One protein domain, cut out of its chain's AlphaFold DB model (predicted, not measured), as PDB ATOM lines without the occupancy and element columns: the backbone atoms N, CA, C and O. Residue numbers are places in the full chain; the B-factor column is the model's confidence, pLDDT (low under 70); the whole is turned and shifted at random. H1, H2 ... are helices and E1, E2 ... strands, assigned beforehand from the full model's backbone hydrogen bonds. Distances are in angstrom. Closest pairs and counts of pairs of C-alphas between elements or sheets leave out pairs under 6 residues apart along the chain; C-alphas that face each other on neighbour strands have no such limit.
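AT A GLANCE: This is residues 7 to 127 of the 128 residues of an uncharacterized protein of Mycolicibacter hiberniae (UniProt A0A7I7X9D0). A strongly twisted five-stranded sheet, with E2 and E3 in its middle, stands between helix H1 on one side and helices H3 and H4 on the other. H5 packs on H1, and H2 lies near the end of H1, off the sheet. The printed part has 121 residues, with H1 H2 E1 H3 E2 E3 E4 H4 E5 H5 along it, of mixed class, helices and strands. The branched, mixed sheet pairs E1 and E2 parallel, and E2 and E3, E3 and E4, E3 and E5 antiparallel. The whole is compact, with a radius of gyration of the C-alphas of 13.8 A and spans of 41 by 28 by 28 A.

IN THESE COORDINATES: H1, residues 7 to 17, begins at C-alpha 7 (-50.125, 24.345, 51.152) and is 15.3 A long. H2 holds residues 21 to 26, and E1 residues 33 to 37, 13.1 A. H3, residues 42 to 52, is 15.3 A long. E2, residues 57 to 63, measures 19.5 A; E3, residues 68 to 75, measures 20.7 A and bends by 54 degrees at residue 72. E4 is residues 81 to 83, H4 residues 96 to 103, and E5 residues 115 to 117. H5, residues 119 to 125, ends at C-alpha 125 (-61.161, 28.257, 46.163).

HOW THE PARTS SIT: E1, H3 and E2 form a strand-helix-strand unit, two parallel neighbour strands with a helix between, its crossover right-handed; N 34 and O 58 are 2.9 A apart, within hydrogen-bond range. E2, E3 and E4 form a meander, each strand the antiparallel neighbour of the one before, through hairpins E2 and E3, and E3 and E4; N 61 and O 70 are 2.9 A apart, N 82 and O 74 2.9 A. E5 lies on the same side of E3 as E4, with N 69 and O 116 at 2.8 A. H1 is on the sheet at a height of 7.8 A, across the strands; its closest C-alphas to E2 are those of Ala 10 and Tyr 62, 5.6 A. H3 is on the sheet at 7.7 A, over E2 and slantwise to the strands. H4 is on it at 7.9 A, only just slantwise, at 59 degrees to E2 on the local plane. H1 and H5 touch at a steep tilt of 61 degrees, opposite ways, closest at the C-alphas of Ala 13 and Val 121, 5.7 A. H1 and H3 are apart. Every O i to N i+4 pair is within hydrogen-bond range in H1, H2, H3 and H4; in H5, 2 of 3 are.

THE WHOLE: The C-alphas of Arg 85 and Leu 127, the two farthest apart, are 44.3 A apart. The printed part has no cut. The links E4 to H4 and H4 to E5 are long. Mean pLDDT of the printed part is 80.6; residues 76 to 90, 92, 108 to 113 and 120 to 127 are under 70.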
ATOM      1  N   HIS A   7     -49.910  25.384  50.136       91.88
ATOM      2  CA  HIS A   7     -50.125  24.345  51.152       91.88
ATOM      3  C   HIS A   7     -51.590  24.254  51.566       91.88
ATOM      4  O   HIS A   7     -52.132  23.156  51.743       91.88
ATOM      5  N   THR A   8     -52.261  25.401  51.650       89.56
ATOM      6  CA  THR A   8     -53.705  25.482  51.870       89.56
ATOM      7  C   THR A   8     -54.471  24.783  50.742       89.56
ATOM      8  O   THR A   8     -55.317  23.923  51.012       89.56
ATOM      9  N   VAL A   9     -54.138  25.070  49.478       89.38
ATOM     10  CA  VAL A   9     -54.767  24.414  48.314       89.38
ATOM     11  C   VAL A   9     -54.518  22.905  48.328       89.38
ATOM     12  O   VAL A   9     -55.464  22.124  48.199       89.38
ATOM     13  N   ALA A  10     -53.269  22.486  48.550       91.38
ATOM     14  CA  ALA A  10     -52.881  21.080  48.618       91.38
ATOM     15  C   ALA A  10     -53.692  20.318  49.679       91.38
ATOM     16  O   ALA A  10     -54.236  19.241  49.411       91.38
ATOM     17  N   THR A  11     -53.832  20.911  50.868       91.00
ATOM     18  CA  THR A  11     -54.570  20.330  51.995       91.00
ATOM     19  C   THR A  11     -56.049  20.149  51.664       91.00
ATOM     20  O   THR A  11     -56.601  19.060  51.859       91.00
ATOM     21  N   PHE A  12     -56.705  21.177  51.119       89.38
ATOM     22  CA  PHE A  12     -58.116  21.084  50.740       89.38
ATOM     23  C   PHE A  12     -58.352  20.099  49.595       89.38
ATOM     24  O   PHE A  12     -59.316  19.327  49.643       89.38
ATOM     25  N   ALA A  13     -57.466  20.085  48.599       89.44
ATOM     26  CA  ALA A  13     -57.547  19.153  47.485       89.44
ATOM     27  C   ALA A  13     -57.467  17.708  47.973       89.44
ATOM     28  O   ALA A  13     -58.349  16.899  47.670       89.44
ATOM     29  N   PHE A  14     -56.481  17.400  48.813       91.00
ATOM     30  CA  PHE A  14     -56.343  16.075  49.398       91.00
ATOM     31  C   PHE A  14     -57.549  15.691  50.271       91.00
ATOM     32  O   PHE A  14     -58.089  14.590  50.132       91.00
ATOM     33  N   ALA A  15     -58.033  16.601  51.122       89.56
ATOM     34  CA  ALA A  15     -59.197  16.352  51.972       89.56
ATOM     35  C   ALA A  15     -60.472  16.058  51.162       89.56
ATOM     36  O   ALA A  15     -61.287  15.224  51.566       89.56
ATOM     37  N   ARG A  16     -60.656  16.715  50.009       87.69
ATOM     38  CA  ARG A  16     -61.781  16.441  49.106       87.69
ATOM     39  C   ARG A  16     -61.634  15.084  48.425       87.69
ATOM     40  O   ARG A  16     -62.597  14.321  48.421       87.69
ATOM     41  N   LEU A  17     -60.442  14.754  47.924       87.19
ATOM     42  CA  LEU A  17     -60.162  13.443  47.330       87.19
ATOM     43  C   LEU A  17     -60.415  12.301  48.322       87.19
ATOM     44  O   LEU A  17     -61.025  11.299  47.964       87.19
ATOM     45  N   GLN A  18     -60.055  12.473  49.595       86.12
ATOM     46  CA  GLN A  18     -60.323  11.479  50.644       86.12
ATOM     47  C   GLN A  18     -61.814  11.202  50.894       86.12
ATOM     48  O   GLN A  18     -62.164  10.165  51.469       86.12
ATOM     49  N   ARG A  19     -62.705  12.108  50.476       86.62
ATOM     50  CA  ARG A  19     -64.161  11.922  50.545       86.62
ATOM     51  C   ARG A  19     -64.733  11.239  49.304       86.62
ATOM     52  O   ARG A  19     -65.862  10.767  49.373       86.62
ATOM     53  N   ASP A  20     -63.983  11.159  48.205       85.19
ATOM     54  CA  ASP A  20     -64.414  10.492  46.978       85.19
ATOM     55  C   ASP A  20     -64.239   8.958  47.091       85.19
ATOM     56  O   ASP A  20     -63.114   8.452  47.194       85.19
ATOM     57  N   PRO A  21     -65.331   8.166  47.037       85.94
ATOM     58  CA  PRO A  21     -65.248   6.709  47.066       85.94
ATOM     59  C   PRO A  21     -64.478   6.108  45.883       85.94
ATOM     60  O   PRO A  21     -63.900   5.028  46.013       85.94
ATOM     61  N   ALA A  22     -64.468   6.758  44.714       85.06
ATOM     62  CA  ALA A  22     -63.693   6.300  43.564       85.06
ATOM     63  C   ALA A  22     -62.189   6.434  43.832       85.06
ATOM     64  O   ALA A  22     -61.451   5.465  43.638       85.06
ATOM     65  N   PHE A  23     -61.757   7.572  44.381       84.25
ATOM     66  CA  PHE A  23     -60.380   7.778  44.829       84.25
ATOM     67  C   PHE A  23     -59.947   6.733  45.868       84.25
ATOM     68  O   PHE A  23     -58.925   6.070  45.684       84.25
ATOM     69  N   ARG A  24     -60.756   6.501  46.912       83.94
ATOM     70  CA  ARG A  24     -60.437   5.505  47.956       83.94
ATOM     71  C   ARG A  24     -60.354   4.074  47.429       83.94
ATOM     72  O   ARG A  24     -59.553   3.293  47.929       83.94
ATOM     73  N   ARG A  25     -61.171   3.715  46.430       85.56
ATOM     74  CA  ARG A  25     -61.095   2.398  45.769       85.56
ATOM     75  C   ARG A  25     -59.853   2.253  44.896       85.56
ATOM     76  O   ARG A  25     -59.331   1.150  44.797       85.56
ATOM     77  N   ARG A  26     -59.391   3.346  44.280       81.94
ATOM     78  CA  ARG A  26     -58.170   3.370  43.464       81.94
ATOM     79  C   ARG A  26     -56.904   3.256  44.315       81.94
ATOM     80  O   ARG A  26     -55.963   2.596  43.895       81.94
ATOM     81  N   LEU A  27     -56.895   3.864  45.503       80.50
ATOM     82  CA  LEU A  27     -55.754   3.864  46.425       80.50
ATOM     83  C   LEU A  27     -56.147   3.324  47.819       80.50
ATOM     84  O   LEU A  27     -56.083   4.053  48.808       80.50
ATOM     85  N   PRO A  28     -56.540   2.039  47.942       75.44
ATOM     86  CA  PRO A  28     -57.059   1.483  49.197       75.44
ATOM     87  C   PRO A  28     -55.992   1.351  50.298       75.44
ATOM     88  O   PRO A  28     -56.326   1.234  51.479       75.44
ATOM     89  N   GLY A  29     -54.711   1.355  49.916       75.12
ATOM     90  CA  GLY A  29     -53.564   1.274  50.823       75.12
ATOM     91  C   GLY A  29     -53.043   2.624  51.321       75.12
ATOM     92  O   GLY A  29     -52.188   2.630  52.201       75.12
ATOM     93  N   LEU A  30     -53.555   3.741  50.794       81.31
ATOM     94  CA  LEU A  30     -53.082   5.083  51.120       81.31
ATOM     95  C   LEU A  30     -53.414   5.422  52.581       81.31
ATOM     96  O   LEU A  30     -54.579   5.597  52.952       81.31
ATOM     97  N   ARG A  31     -52.384   5.479  53.425       82.44
ATOM     98  CA  ARG A  31     -52.470   5.741  54.870       82.44
ATOM     99  C   ARG A  31     -51.303   6.622  55.290       82.44
ATOM    100  O   ARG A  31     -50.284   6.625  54.610       82.44
ATOM    101  N   ASN A  32     -51.457   7.321  56.419       89.38
ATOM    102  CA  ASN A  32     -50.406   8.161  57.003       89.38
ATOM    103  C   ASN A  32     -49.813   9.112  55.955       89.38
ATOM    104  O   ASN A  32     -48.641   9.017  55.598       89.38
ATOM    105  N   VAL A  33     -50.680   9.947  55.374       90.69
ATOM    106  CA  VAL A  33     -50.307  10.797  54.245       90.69
ATOM    107  C   VAL A  33     -49.874  12.162  54.732       90.69
ATOM    108  O   VAL A  33     -50.664  12.869  55.359       90.69
ATOM    109  N   TYR A  34     -48.652  12.547  54.391       92.62
ATOM    110  CA  TYR A  34     -48.163  13.904  54.570       92.62
ATOM    111  C   TYR A  34     -48.365  14.702  53.274       92.62
ATOM    112  O   TYR A  34     -47.946  14.279  52.194       92.62
ATOM    113  N   VAL A  35     -49.046  15.843  53.370       93.62
ATOM    114  CA  VAL A  35     -49.326  16.722  52.226       93.62
ATOM    115  C   VAL A  35     -48.218  17.766  52.129       93.62
ATOM    116  O   VAL A  35     -47.904  18.419  53.117       93.62
ATOM    117  N   CYS A  36     -47.635  17.913  50.945       94.31
ATOM    118  CA  CYS A  36     -46.526  18.829  50.672       94.31
ATOM    119  C   CYS A  36     -46.686  19.468  49.289       94.31
ATOM    120  O   CYS A  36     -47.530  19.050  48.489       94.31
ATOM    121  N   VAL A  37     -45.880  20.482  49.005       95.56
ATOM    122  CA  VAL A  37     -45.860  21.212  47.732       95.56
ATOM    123  C   VAL A  37     -44.516  20.985  47.049       95.56
ATOM    124  O   VAL A  37     -43.501  20.861  47.722       95.56
ATOM    125  N   GLU A  38     -44.482  20.955  45.714       94.81
ATOM    126  CA  GLU A  38     -43.282  20.655  44.913       94.81
ATOM    127  C   GLU A  38     -42.028  21.474  45.280       94.81
ATOM    128  O   GLU A  38     -40.903  21.010  45.075       94.81
ATOM    129  N   SER A  39     -42.217  22.682  45.816       95.25
ATOM    130  CA  SER A  39     -41.160  23.604  46.232       95.25
ATOM    131  C   SER A  39     -40.598  23.318  47.623       95.25
ATOM    132  O   SER A  39     -39.571  23.892  47.975       95.25
ATOM    133  N   ASP A  40     -41.255  22.471  48.418       94.62
ATOM    134  CA  ASP A  40     -40.816  22.162  49.773       94.62
ATOM    135  C   ASP A  40     -39.481  21.428  49.753       94.62
ATOM    136  O   ASP A  40     -39.270  20.500  48.963       94.62
ATOM    137  N   LEU A  41     -38.589  21.821  50.663       92.69
ATOM    138  CA  LEU A  41     -37.316  21.146  50.849       92.69
ATOM    139  C   LEU A  41     -37.545  19.733  51.366       92.69
ATOM    140  O   LEU A  41     -38.283  19.489  52.325       92.69
ATOM    141  N   LEU A  42     -36.855  18.795  50.735       87.69
ATOM    142  CA  LEU A  42     -36.977  17.382  51.016       87.69
ATOM    143  C   LEU A  42     -36.679  17.065  52.481       87.69
ATOM    144  O   LEU A  42     -37.385  16.268  53.096       87.69
ATOM    145  N   GLU A  43     -35.639  17.678  53.046       87.38
ATOM    146  CA  GLU A  43     -35.258  17.448  54.437       87.38
ATOM    147  C   GLU A  43     -36.328  17.932  55.423       87.38
ATOM    148  O   GLU A  43     -36.607  17.239  56.407       87.38
ATOM    149  N   ASP A  44     -36.967  19.066  55.144       90.50
ATOM    150  CA  ASP A  44     -38.033  19.596  55.988       90.50
ATOM    151  C   ASP A  44     -39.279  18.712  55.921       90.50
ATOM    152  O   ASP A  44     -39.807  18.329  56.967       90.50
ATOM    153  N   VAL A  45     -39.692  18.308  54.714       89.88
ATOM    154  CA  VAL A  45     -40.806  17.365  54.504       89.88
ATOM    155  C   VAL A  45     -40.535  16.051  55.230       89.88
ATOM    156  O   VAL A  45     -41.395  15.523  55.926       89.88
ATOM    157  N   ARG A  46     -39.312  15.531  55.126       86.38
ATOM    158  CA  ARG A  46     -38.871  14.294  55.777       86.38
ATOM    159  C   ARG A  46     -38.916  14.378  57.294       86.38
ATOM    160  O   ARG A  46     -39.382  13.432  57.936       86.38
ATOM    161  N   ARG A  47     -38.407  15.476  57.859       88.31
ATOM    162  CA  ARG A  47     -38.410  15.732  59.302       88.31
ATOM    163  C   ARG A  47     -39.846  15.787  59.809       88.31
ATOM    164  O   ARG A  47     -40.217  14.965  60.640       88.31
ATOM    165  N   GLN A  48     -40.666  16.656  59.225       91.19
ATOM    166  CA  GLN A  48     -42.055  16.860  59.640       91.19
ATOM    167  C   GLN A  48     -42.913  15.603  59.442       91.19
ATOM    168  O   GLN A  48     -43.651  15.200  60.338       91.19
ATOM    169  N   ALA A  49     -42.787  14.913  58.309       89.88
ATOM    170  CA  ALA A  49     -43.527  13.676  58.080       89.88
ATOM    171  C   ALA A  49     -43.117  12.560  59.039       89.88
ATOM    172  O   ALA A  49     -43.970  11.791  59.466       89.88
ATOM    173  N   THR A  50     -41.840  12.478  59.426       88.75
ATOM    174  CA  THR A  50     -41.393  11.508  60.440       88.75
ATOM    175  C   THR A  50     -41.889  11.880  61.839       88.75
ATOM    176  O   THR A  50     -42.218  10.986  62.612       88.75
ATOM    177  N   GLU A  51     -41.985  13.169  62.166       90.81
ATOM    178  CA  GLU A  51     -42.581  13.634  63.426       90.81
ATOM    179  C   GLU A  51     -44.067  13.253  63.527       90.81
ATOM    180  O   GLU A  51     -44.514  12.795  64.579       90.81
ATOM    181  N   HIS A  52     -44.824  13.383  62.433       89.88
ATOM    182  CA  HIS A  52     -46.245  13.022  62.397       89.88
ATOM    183  C   HIS A  52     -46.498  11.516  62.229       89.88
ATOM    184  O   HIS A  52     -47.447  10.981  62.804       89.88
ATOM    185  N   PHE A  53     -45.663  10.830  61.449       90.88
ATOM    186  CA  PHE A  53     -45.800   9.420  61.084       90.88
ATOM    187  C   PHE A  53     -44.472   8.674  61.328       90.88
ATOM    188  O   PHE A  53     -43.756   8.334  60.382       90.88
ATOM    189  N   PRO A  54     -44.111   8.394  62.595       88.25
ATOM    190  CA  PRO A  54     -42.796   7.845  62.947       88.25
ATOM    191  C   PRO A  54     -42.518   6.464  62.340       88.25
ATOM    192  O   PRO A  54     -41.368   6.161  62.012       88.25
ATOM    193  N   ASP A  55     -43.567   5.667  62.129       86.56
ATOM    194  CA  ASP A  55     -43.498   4.328  61.526       86.56
ATOM    195  C   ASP A  55     -43.499   4.347  59.987       86.56
ATOM    196  O   ASP A  55     -43.432   3.298  59.346       86.56
ATOM    197  N   GLY A  56     -43.570   5.535  59.384       85.62
ATOM    198  CA  GLY A  56     -43.635   5.708  57.940       85.62
ATOM    199  C   GLY A  56     -45.036   5.984  57.397       85.62
ATOM    200  O   GLY A  56     -46.063   5.867  58.078       85.62
ATOM    201  N   GLY A  57     -45.048   6.368  56.126       87.19
ATOM    202  CA  GLY A  57     -46.211   6.931  55.459       87.19
ATOM    203  C   GLY A  57     -45.956   7.251  53.992       87.19
ATOM    204  O   GLY A  57     -44.923   6.891  53.412       87.19
ATOM    205  N   GLU A  58     -46.928   7.921  53.389       87.56
ATOM    206  CA  GLU A  58     -46.919   8.305  51.979       87.56
ATOM    207  C   GLU A  58     -46.977   9.828  51.843       87.56
ATOM    208  O   GLU A  58     -47.499  10.523  52.711       87.56
ATOM    209  N   PHE A  59     -46.459  10.365  50.743       88.19
ATOM    210  CA  PHE A  59     -46.588  11.786  50.437       88.19
ATOM    211  C   PHE A  59     -47.662  12.022  49.384       88.19
ATOM    212  O   PHE A  59     -47.790  11.260  48.422       88.19
ATOM    213  N   ALA A  60     -48.399  13.113  49.561       91.94
ATOM    214  CA  ALA A  60     -49.201  13.731  48.519       91.94
ATOM    215  C   ALA A  60     -48.520  15.047  48.133       91.94
ATOM    216  O   ALA A  60     -48.579  16.020  48.886       91.94
ATOM    217  N   CYS A  61     -47.836  15.053  46.990       92.81
ATOM    218  CA  CYS A  61     -47.096  16.208  46.492       92.81
ATOM    219  C   CYS A  61     -47.964  17.010  45.527       92.81
ATOM    220  O   CYS A  61     -48.366  16.507  44.475       92.81
ATOM    221  N   TYR A  62     -48.255  18.256  45.881       94.38
ATOM    222  CA  TYR A  62     -48.998  19.189  45.046       94.38
ATOM    223  C   TYR A  62     -48.059  19.952  44.113       94.38
ATOM    224  O   TYR A  62     -47.050  20.497  44.553       94.38
ATOM    225  N   PHE A  63     -48.419  20.008  42.834       93.00
ATOM    226  CA  PHE A  63     -47.741  20.783  41.796       93.00
ATOM    227  C   PHE A  63     -48.662  21.937  41.384       93.00
ATOM    228  O   PHE A  63     -49.545  21.727  40.543       93.00
ATOM    229  N   PRO A  64     -48.500  23.146  41.957       91.56
ATOM    230  CA  PRO A  64     -49.420  24.258  41.730       91.56
ATOM    231  C   PRO A  64     -49.515  24.672  40.262       91.56
ATOM    232  O   PRO A  64     -50.598  24.964  39.760       91.56
ATOM    233  N   ARG A  65     -48.384  24.646  39.546       90.19
ATOM    234  CA  ARG A  65     -48.326  25.009  38.120       90.19
ATOM    235  C   ARG A  65     -49.117  24.044  37.243       90.19
ATOM    236  O   ARG A  65     -49.801  24.474  36.316       90.19
ATOM    237  N   ASP A  66     -49.048  22.758  37.570       89.88
ATOM    238  CA  ASP A  66     -49.695  21.690  36.808       89.88
ATOM    239  C   ASP A  66     -51.115  21.378  37.291       89.88
ATOM    240  O   ASP A  66     -51.851  20.655  36.613       89.88
ATOM    241  N   LYS A  67     -51.512  21.917  38.451       89.62
ATOM    242  CA  LYS A  67     -52.811  21.676  39.089       89.62
ATOM    243  C   LYS A  67     -53.064  20.182  39.294       89.62
ATOM    244  O   LYS A  67     -54.085  19.633  38.859       89.62
ATOM    245  N   LYS A  68     -52.094  19.501  39.909       91.06
ATOM    246  CA  LYS A  68     -52.149  18.057  40.171       91.06
ATOM    247  C   LYS A  68     -51.553  17.694  41.530       91.06
ATOM    248  O   LYS A  68     -50.636  18.352  42.017       91.06
ATOM    249  N   LEU A  69     -52.053  16.605  42.103       90.94
ATOM    250  CA  LEU A  69     -51.454  15.880  43.218       90.94
ATOM    251  C   LEU A  69     -50.816  14.594  42.696       90.94
ATOM    252  O   LEU A  69     -51.453  13.850  41.946       90.94
ATOM    253  N   VAL A  70     -49.587  14.330  43.126       89.75
ATOM    254  CA  VAL A  70     -48.857  13.088  42.858       89.75
ATOM    255  C   VAL A  70     -48.672  12.323  44.167       89.75
ATOM    256  O   VAL A  70     -48.261  12.885  45.182       89.75
ATOM    257  N   PHE A  71     -48.991  11.035  44.132       85.25
ATOM    258  CA  PHE A  71     -48.887  10.078  45.229       85.25
ATOM    259  C   PHE A  71     -47.764   9.066  44.946       85.25
ATOM    260  O   PHE A  71     -47.266   8.973  43.828       85.25
ATOM    261  N   GLY A  72     -47.390   8.256  45.939       73.88
ATOM    262  CA  GLY A  72     -46.528   7.080  45.724       73.88
ATOM    263  C   GLY A  72     -45.063   7.237  46.127       73.88
ATOM    264  O   GLY A  72     -44.292   6.284  46.004       73.88
ATOM    265  N   VAL A  73     -44.679   8.385  46.684       73.19
ATOM    266  CA  VAL A  73     -43.417   8.505  47.424       73.19
ATOM    267  C   VAL A  73     -43.656   8.025  48.853       73.19
ATOM    268  O   VAL A  73     -44.578   8.496  49.519       73.19
ATOM    269  N   ARG A  74     -42.842   7.077  49.323       77.00
ATOM    270  CA  ARG A  74     -42.929   6.520  50.679       77.00
ATOM    271  C   ARG A  74     -41.753   6.967  51.524       77.00
ATOM    272  O   ARG A  74     -40.623   6.980  51.035       77.00
ATOM    273  N   HIS A  75     -42.012   7.243  52.798       77.06
ATOM    274  CA  HIS A  75     -40.960   7.245  53.810       77.06
ATOM    275  C   HIS A  75     -41.113   6.039  54.736       77.06
ATOM    276  O   HIS A  75     -42.210   5.732  55.193       77.06
ATOM    277  N   ALA A  76     -40.008   5.355  55.022       68.12
ATOM    278  CA  ALA A  76     -39.980   4.112  55.801       68.12
ATOM    279  C   ALA A  76     -39.892   4.336  57.325       68.12
ATOM    280  O   ALA A  76     -39.458   3.450  58.060       68.12
ATOM    281  N   GLY A  77     -40.233   5.538  57.801       66.12
ATOM    282  CA  GLY A  77     -39.882   5.980  59.150       66.12
ATOM    283  C   GLY A  77     -38.377   6.258  59.281       66.12
ATOM    284  O   GLY A  77     -37.576   5.910  58.411       66.12
ATOM    285  N   ARG A  78     -37.972   6.958  60.348       69.00
ATOM    286  CA  ARG A  78     -36.575   7.418  60.567       69.00
ATOM    287  C   ARG A  78     -36.004   8.328  59.464       69.00
ATOM    288  O   ARG A  78     -34.789   8.424  59.317       69.00
ATOM    289  N   GLY A  79     -36.863   8.992  58.690       62.69
ATOM    290  CA  GLY A  79     -36.440   9.928  57.650       62.69
ATOM    291  C   GLY A  79     -35.767   9.285  56.432       62.69
ATOM    292  O   GLY A  79     -34.866   9.885  55.851       62.69
ATOM    293  N   LEU A  80     -36.164   8.075  56.034       67.19
ATOM    294  CA  LEU A  80     -35.679   7.438  54.805       67.19
ATOM    295  C   LEU A  80     -36.757   7.455  53.725       67.19
ATOM    296  O   LEU A  80     -37.870   7.009  53.992       67.19
ATOM    297  N   PHE A  81     -36.420   7.905  52.513       66.25
ATOM    298  CA  PHE A  81     -37.289   7.788  51.340       66.25
ATOM    299  C   PHE A  81     -37.020   6.481  50.610       66.25
ATOM    300  O   PHE A  81     -35.873   6.154  50.297       66.25
ATOM    301  N   THR A  82     -38.087   5.751  50.314       65.19
ATOM    302  CA  THR A  82     -38.010   4.459  49.637       65.19
ATOM    303  C   THR A  82     -38.833   4.475  48.364       65.19
ATOM    304  O   THR A  82     -39.984   4.920  48.374       65.19
ATOM    305  N   HIS A  83     -38.268   3.918  47.299       62.25
ATOM    306  CA  HIS A  83     -38.992   3.590  46.080       62.25
ATOM    307  C   HIS A  83     -38.615   2.182  45.627       62.25
ATOM    308  O   HIS A  83     -37.439   1.813  45.623       62.25
ATOM    309  N   GLY A  84     -39.617   1.361  45.311       61.66
ATOM    310  CA  GLY A  84     -39.404  -0.056  45.020       61.66
ATOM    311  C   GLY A  84     -38.637  -0.767  46.145       61.66
ATOM    312  O   GLY A  84     -39.108  -0.840  47.280       61.66
ATOM    313  N   ARG A  85     -37.449  -1.299  45.825       52.09
ATOM    314  CA  ARG A  85     -36.548  -1.986  46.775       52.09
ATOM    315  C   ARG A  85     -35.364  -1.128  47.252       52.09
ATOM    316  O   ARG A  85     -34.510  -1.649  47.966       52.09
ATOM    317  N   GLY A  86     -35.282   0.143  46.851       58.72
ATOM    318  CA  GLY A  86     -34.117   1.004  47.077       58.72
ATOM    319  C   GLY A  86     -34.395   2.239  47.938       58.72
ATOM    320  O   GLY A  86     -35.532   2.704  48.052       58.72
ATOM    321  N   VAL A  87     -33.325   2.778  48.529       64.81
ATOM    322  CA  VAL A  87     -33.300   4.111  49.152       64.81
ATOM    323  C   VAL A  87     -32.870   5.112  48.088       64.81
ATOM    324  O   VAL A  87     -31.874   4.885  47.399       64.81
ATOM    325  N   LEU A  88     -33.610   6.209  47.945       67.62
ATOM    326  CA  LEU A  88     -33.245   7.248  46.984       67.62
ATOM    327  C   LEU A  88     -31.995   7.995  47.471       67.62
ATOM    328  O   LEU A  88     -31.941   8.376  48.643       67.62
ATOM    329  N   PRO A  89     -30.994   8.231  46.606       64.31
ATOM    330  CA  PRO A  89     -29.890   9.117  46.937       64.31
ATOM    331  C   PRO A  89     -30.422  10.552  46.984       64.31
ATOM    332  O   PRO A  89     -30.745  11.140  45.954       64.31
ATOM    333  N   THR A  90     -30.545  11.094  48.191       68.00
ATOM    334  CA  THR A  90     -31.136  12.414  48.432       68.00
ATOM    335  C   THR A  90     -30.117  13.377  49.026       68.00
ATOM    336  O   THR A  90     -29.420  13.011  49.975       68.00
ATOM    337  N   THR A  91     -30.056  14.610  48.525       72.94
ATOM    338  CA  THR A  91     -29.291  15.716  49.124       72.94
ATOM    339  C   THR A  91     -30.231  16.688  49.840       72.94
ATOM    340  O   THR A  91     -31.411  16.776  49.505       72.94
ATOM    341  N   ALA A  92     -29.724  17.406  50.848       69.75
ATOM    342  CA  ALA A  92     -30.532  18.320  51.666       69.75
ATOM    343  C   ALA A  92     -31.166  19.466  50.849       69.75
ATOM    344  O   ALA A  92     -32.263  19.911  51.166       69.75
ATOM    345  N   ASP A  93     -30.511  19.872  49.757       83.94
ATOM    346  CA  ASP A  93     -30.927  21.004  48.918       83.94
ATOM    347  C   ASP A  93     -31.986  20.642  47.858       83.94
ATOM    348  O   ASP A  93     -32.390  21.490  47.062       83.94
ATOM    349  N   GLN A  94     -32.418  19.380  47.791       89.94
ATOM    350  CA  GLN A  94     -33.455  18.955  46.851       89.94
ATOM    351  C   GLN A  94     -34.844  19.353  47.336       89.94
ATOM    352  O   GLN A  94     -35.153  19.264  48.525       89.94
ATOM    353  N   THR A  95     -35.719  19.713  46.399       92.69
ATOM    354  CA  THR A  95     -37.152  19.830  46.686       92.69
ATOM    355  C   THR A  95     -37.854  18.488  46.502       92.69
ATOM    356  O   THR A  95     -37.373  17.604  45.783       92.69
ATOM    357  N   ILE A  96     -39.026  18.325  47.114       89.94
ATOM    358  CA  ILE A  96     -39.847  17.127  46.910       89.94
ATOM    359  C   ILE A  96     -40.277  16.976  45.442       89.94
ATOM    360  O   ILE A  96     -40.329  15.854  44.941       89.94
ATOM    361  N   GLY A  97     -40.483  18.085  44.718       90.31
ATOM    362  CA  GLY A  97     -40.756  18.080  43.280       90.31
ATOM    363  C   GLY A  97     -39.628  17.435  42.474       90.31
ATOM    364  O   GLY A  97     -39.893  16.564  41.652       90.31
ATOM    365  N   MET A  98     -38.363  17.754  42.783       89.62
ATOM    366  CA  MET A  98     -37.210  17.101  42.145       89.62
ATOM    367  C   MET A  98     -37.177  15.593  42.413       89.62
ATOM    368  O   MET A  98     -36.840  14.812  41.525       89.62
ATOM    369  N   VAL A  99     -37.531  15.168  43.629       85.56
ATOM    370  CA  VAL A  99     -37.599  13.740  43.973       85.56
ATOM    371  C   VAL A  99     -38.708  13.045  43.193       85.56
ATOM    372  O   VAL A  99     -38.471  11.989  42.610       85.56
ATOM    373  N   VAL A 100     -39.899  13.641  43.128       84.75
ATOM    374  CA  VAL A 100     -41.020  13.115  42.337       84.75
ATOM    375  C   VAL A 100     -40.661  13.055  40.847       84.75
ATOM    376  O   VAL A 100     -40.950  12.055  40.196       84.75
ATOM    377  N   ASP A 101     -39.972  14.059  40.308       85.88
ATOM    378  CA  ASP A 101     -39.504  14.073  38.917       85.88
ATOM    379  C   ASP A 101     -38.505  12.951  38.611       85.88
ATOM    380  O   ASP A 101     -38.499  12.409  37.507       85.88
ATOM    381  N   VAL A 102     -37.630  12.608  39.560       82.44
ATOM    382  CA  VAL A 102     -36.706  11.472  39.409       82.44
ATOM    383  C   VAL A 102     -37.479  10.158  39.440       82.44
ATOM    384  O   VAL A 102     -37.243   9.292  38.604       82.44
ATOM    385  N   LEU A 103     -38.422  10.028  40.371       78.75
ATOM    386  CA  LEU A 103     -39.221   8.818  40.551       78.75
ATOM    387  C   LEU A 103     -40.146   8.527  39.378       78.75
ATOM    388  O   LEU A 103     -40.231   7.392  38.936       78.75
ATOM    389  N   THR A 104     -40.802   9.551  38.844       77.00
ATOM    390  CA  THR A 104     -41.710   9.419  37.695       77.00
ATOM    391  C   THR A 104     -40.987   9.056  36.397       77.00
ATOM    392  O   THR A 104     -41.624   8.613  35.445       77.00
ATOM    393  N   LYS A 105     -39.657   9.216  36.347       78.12
ATOM    394  CA  LYS A 105     -38.806   8.786  35.226       78.12
ATOM    395  C   LYS A 105     -38.294   7.351  35.363       78.12
ATOM    396  O   LYS A 105     -37.655   6.864  34.429       78.12
ATOM    397  N   ASP A 106     -38.528   6.690  36.497       74.00
ATOM    398  CA  ASP A 106     -38.170   5.286  36.685       74.00
ATOM    399  C   ASP A 106     -39.012   4.404  35.733       74.00
ATOM    400  O   ASP A 106     -40.231   4.571  35.682       74.00
ATOM    401  N   PRO A 107     -38.415   3.474  34.960       70.94
ATOM    402  CA  PRO A 107     -39.161   2.567  34.082       70.94
ATOM    403  C   PRO A 107     -40.200   1.704  34.810       70.94
ATOM    404  O   PRO A 107     -41.181   1.285  34.193       70.94
ATOM    405  N   ASP A 108     -39.990   1.446  36.104       68.88
ATOM    406  CA  ASP A 108     -40.902   0.689  36.960       68.88
ATOM    407  C   ASP A 108     -41.977   1.590  37.612       68.88
ATOM    408  O   ASP A 108     -42.874   1.099  38.312       68.88
ATOM    409  N   TRP A 109     -41.942   2.909  37.372       68.38
ATOM    410  CA  TRP A 109     -42.965   3.837  37.845       68.38
ATOM    411  C   TRP A 109     -44.305   3.560  37.163       68.38
ATOM    412  O   TRP A 109     -44.496   3.757  35.963       68.38
ATOM    413  N   THR A 110     -45.286   3.122  37.949       64.88
ATOM    414  CA  THR A 110     -46.632   2.863  37.432       64.88
ATOM    415  C   THR A 110     -47.486   4.128  37.533       64.88
ATOM    416  O   THR A 110     -48.124   4.396  38.551       64.88
ATOM    417  N   ASP A 111     -47.518   4.894  36.445       60.69
ATOM    418  CA  ASP A 111     -48.092   6.247  36.383       60.69
ATOM    419  C   ASP A 111     -49.636   6.298  36.503       60.69
ATOM    420  O   ASP A 111     -50.229   7.283  36.944       60.69
ATOM    421  N   ALA A 112     -50.327   5.208  36.154       53.03
ATOM    422  CA  ALA A 112     -51.758   5.243  35.826       53.03
ATOM    423  C   ALA A 112     -52.721   5.581  36.989       53.03
ATOM    424  O   ALA A 112     -53.881   5.913  36.739       53.03
ATOM    425  N   PHE A 113     -52.289   5.501  38.254       57.00
ATOM    426  CA  PHE A 113     -53.198   5.653  39.406       57.00
ATOM    427  C   PHE A 113     -52.727   6.630  40.485       57.00
ATOM    428  O   PHE A 113     -53.475   6.884  41.433       57.00
ATOM    429  N   LEU A 114     -51.523   7.183  40.339       75.06
ATOM    430  CA  LEU A 114     -50.861   7.982  41.369       75.06
ATOM    431  C   LEU A 114     -50.899   9.485  41.094       75.06
ATOM    432  O   LEU A 114     -50.517  10.256  41.964       75.06
ATOM    433  N   THR A 115     -51.410   9.916  39.943       83.88
ATOM    434  CA  THR A 115     -51.570  11.338  39.617       83.88
ATOM    435  C   THR A 115     -53.048  11.707  39.538       83.88
ATOM    436  O   THR A 115     -53.853  11.005  38.919       83.88
ATOM    437  N   VAL A 116     -53.428  12.813  40.176       84.62
ATOM    438  CA  VAL A 116     -54.815  13.289  40.244       84.62
ATOM    439  C   VAL A 116     -54.878  14.784  39.967       84.62
ATOM    440  O   VAL A 116     -54.193  15.561  40.620       84.62
ATOM    441  N   SER A 117     -55.722  15.192  39.017       85.06
ATOM    442  CA  SER A 117     -56.005  16.608  38.748       85.06
ATOM    443  C   SER A 117     -56.681  17.273  39.952       85.06
ATOM    444  O   SER A 117     -57.595  16.697  40.544       85.06
ATOM    445  N   THR A 118     -56.271  18.497  40.285       82.19
ATOM    446  CA  THR A 118     -56.869  19.343  41.336       82.19
ATOM    447  C   THR A 118     -57.666  20.520  40.779       82.19
ATOM    448  O   THR A 118     -58.141  21.347  41.556       82.19
ATOM    449  N   ARG A 119     -57.855  20.603  39.452       80.44
ATOM    450  CA  ARG A 119     -58.542  21.730  38.789       80.44
ATOM    451  C   ARG A 119     -59.895  22.066  39.423       80.44
ATOM    452  O   ARG A 119     -60.129  23.218  39.772       80.44
ATOM    453  N   ASP A 120     -60.710  21.047  39.687       66.62
ATOM    454  CA  ASP A 120     -62.050  21.205  40.270       66.62
ATOM    455  C   ASP A 120     -62.033  21.764  41.708       66.62
ATOM    456  O   ASP A 120     -63.038  22.281  42.197       66.62
ATOM    457  N   VAL A 121     -60.909  21.629  42.419       64.00
ATOM    458  CA  VAL A 121     -60.732  22.149  43.783       64.00
ATOM    459  C   VAL A 121     -60.343  23.625  43.734       64.00
ATOM    460  O   VAL A 121     -60.901  24.434  44.470       64.00
ATOM    461  N   GLU A 122     -59.423  23.978  42.840       64.31
ATOM    462  CA  GLU A 122     -58.898  25.339  42.705       64.31
ATOM    463  C   GLU A 122     -59.934  26.328  42.165       64.31
ATOM    464  O   GLU A 122     -59.985  27.470  42.618       64.31
ATOM    465  N   GLU A 123     -60.800  25.896  41.244       64.88
ATOM    466  CA  GLU A 123     -61.886  26.731  40.706       64.88
ATOM    467  C   GLU A 123     -62.875  27.180  41.791       64.88
ATOM    468  O   GLU A 123     -63.468  28.251  41.687       64.88
ATOM    469  N   GLN A 124     -63.028  26.396  42.859       53.94
ATOM    470  CA  GLN A 124     -63.936  26.707  43.966       53.94
ATOM    471  C   GLN A 124     -63.260  27.531  45.070       53.94
ATOM    472  O   GLN A 124     -63.936  28.310  45.737       53.94
ATOM    473  N   SER A 125     -61.938  27.416  45.238       51.69
ATOM    474  CA  SER A 125     -61.161  28.257  46.163       51.69
ATOM    475  C   SER A 125     -61.047  29.717  45.710       51.69
ATOM    476  O   SER A 125     -60.826  30.583  46.546       51.69
ATOM    477  N   LEU A 126     -61.230  30.000  44.414       49.19
ATOM    478  CA  LEU A 126     -61.247  31.357  43.844       49.19
ATOM    479  C   LEU A 126     -62.609  32.073  43.976       49.19
ATOM    480  O   LEU A 126     -62.726  33.231  43.579       49.19
ATOM    481  N   LEU A 127     -63.639  31.388  44.487       45.62
ATOM    482  CA  LEU A 127     -65.005  31.907  44.647       45.62
ATOM    483  C   LEU A 127     -65.365  32.270  46.101       45.62
ATOM    484  O   LEU A 127     -66.500  32.682  46.349       45.62
TER     485      LEU A 127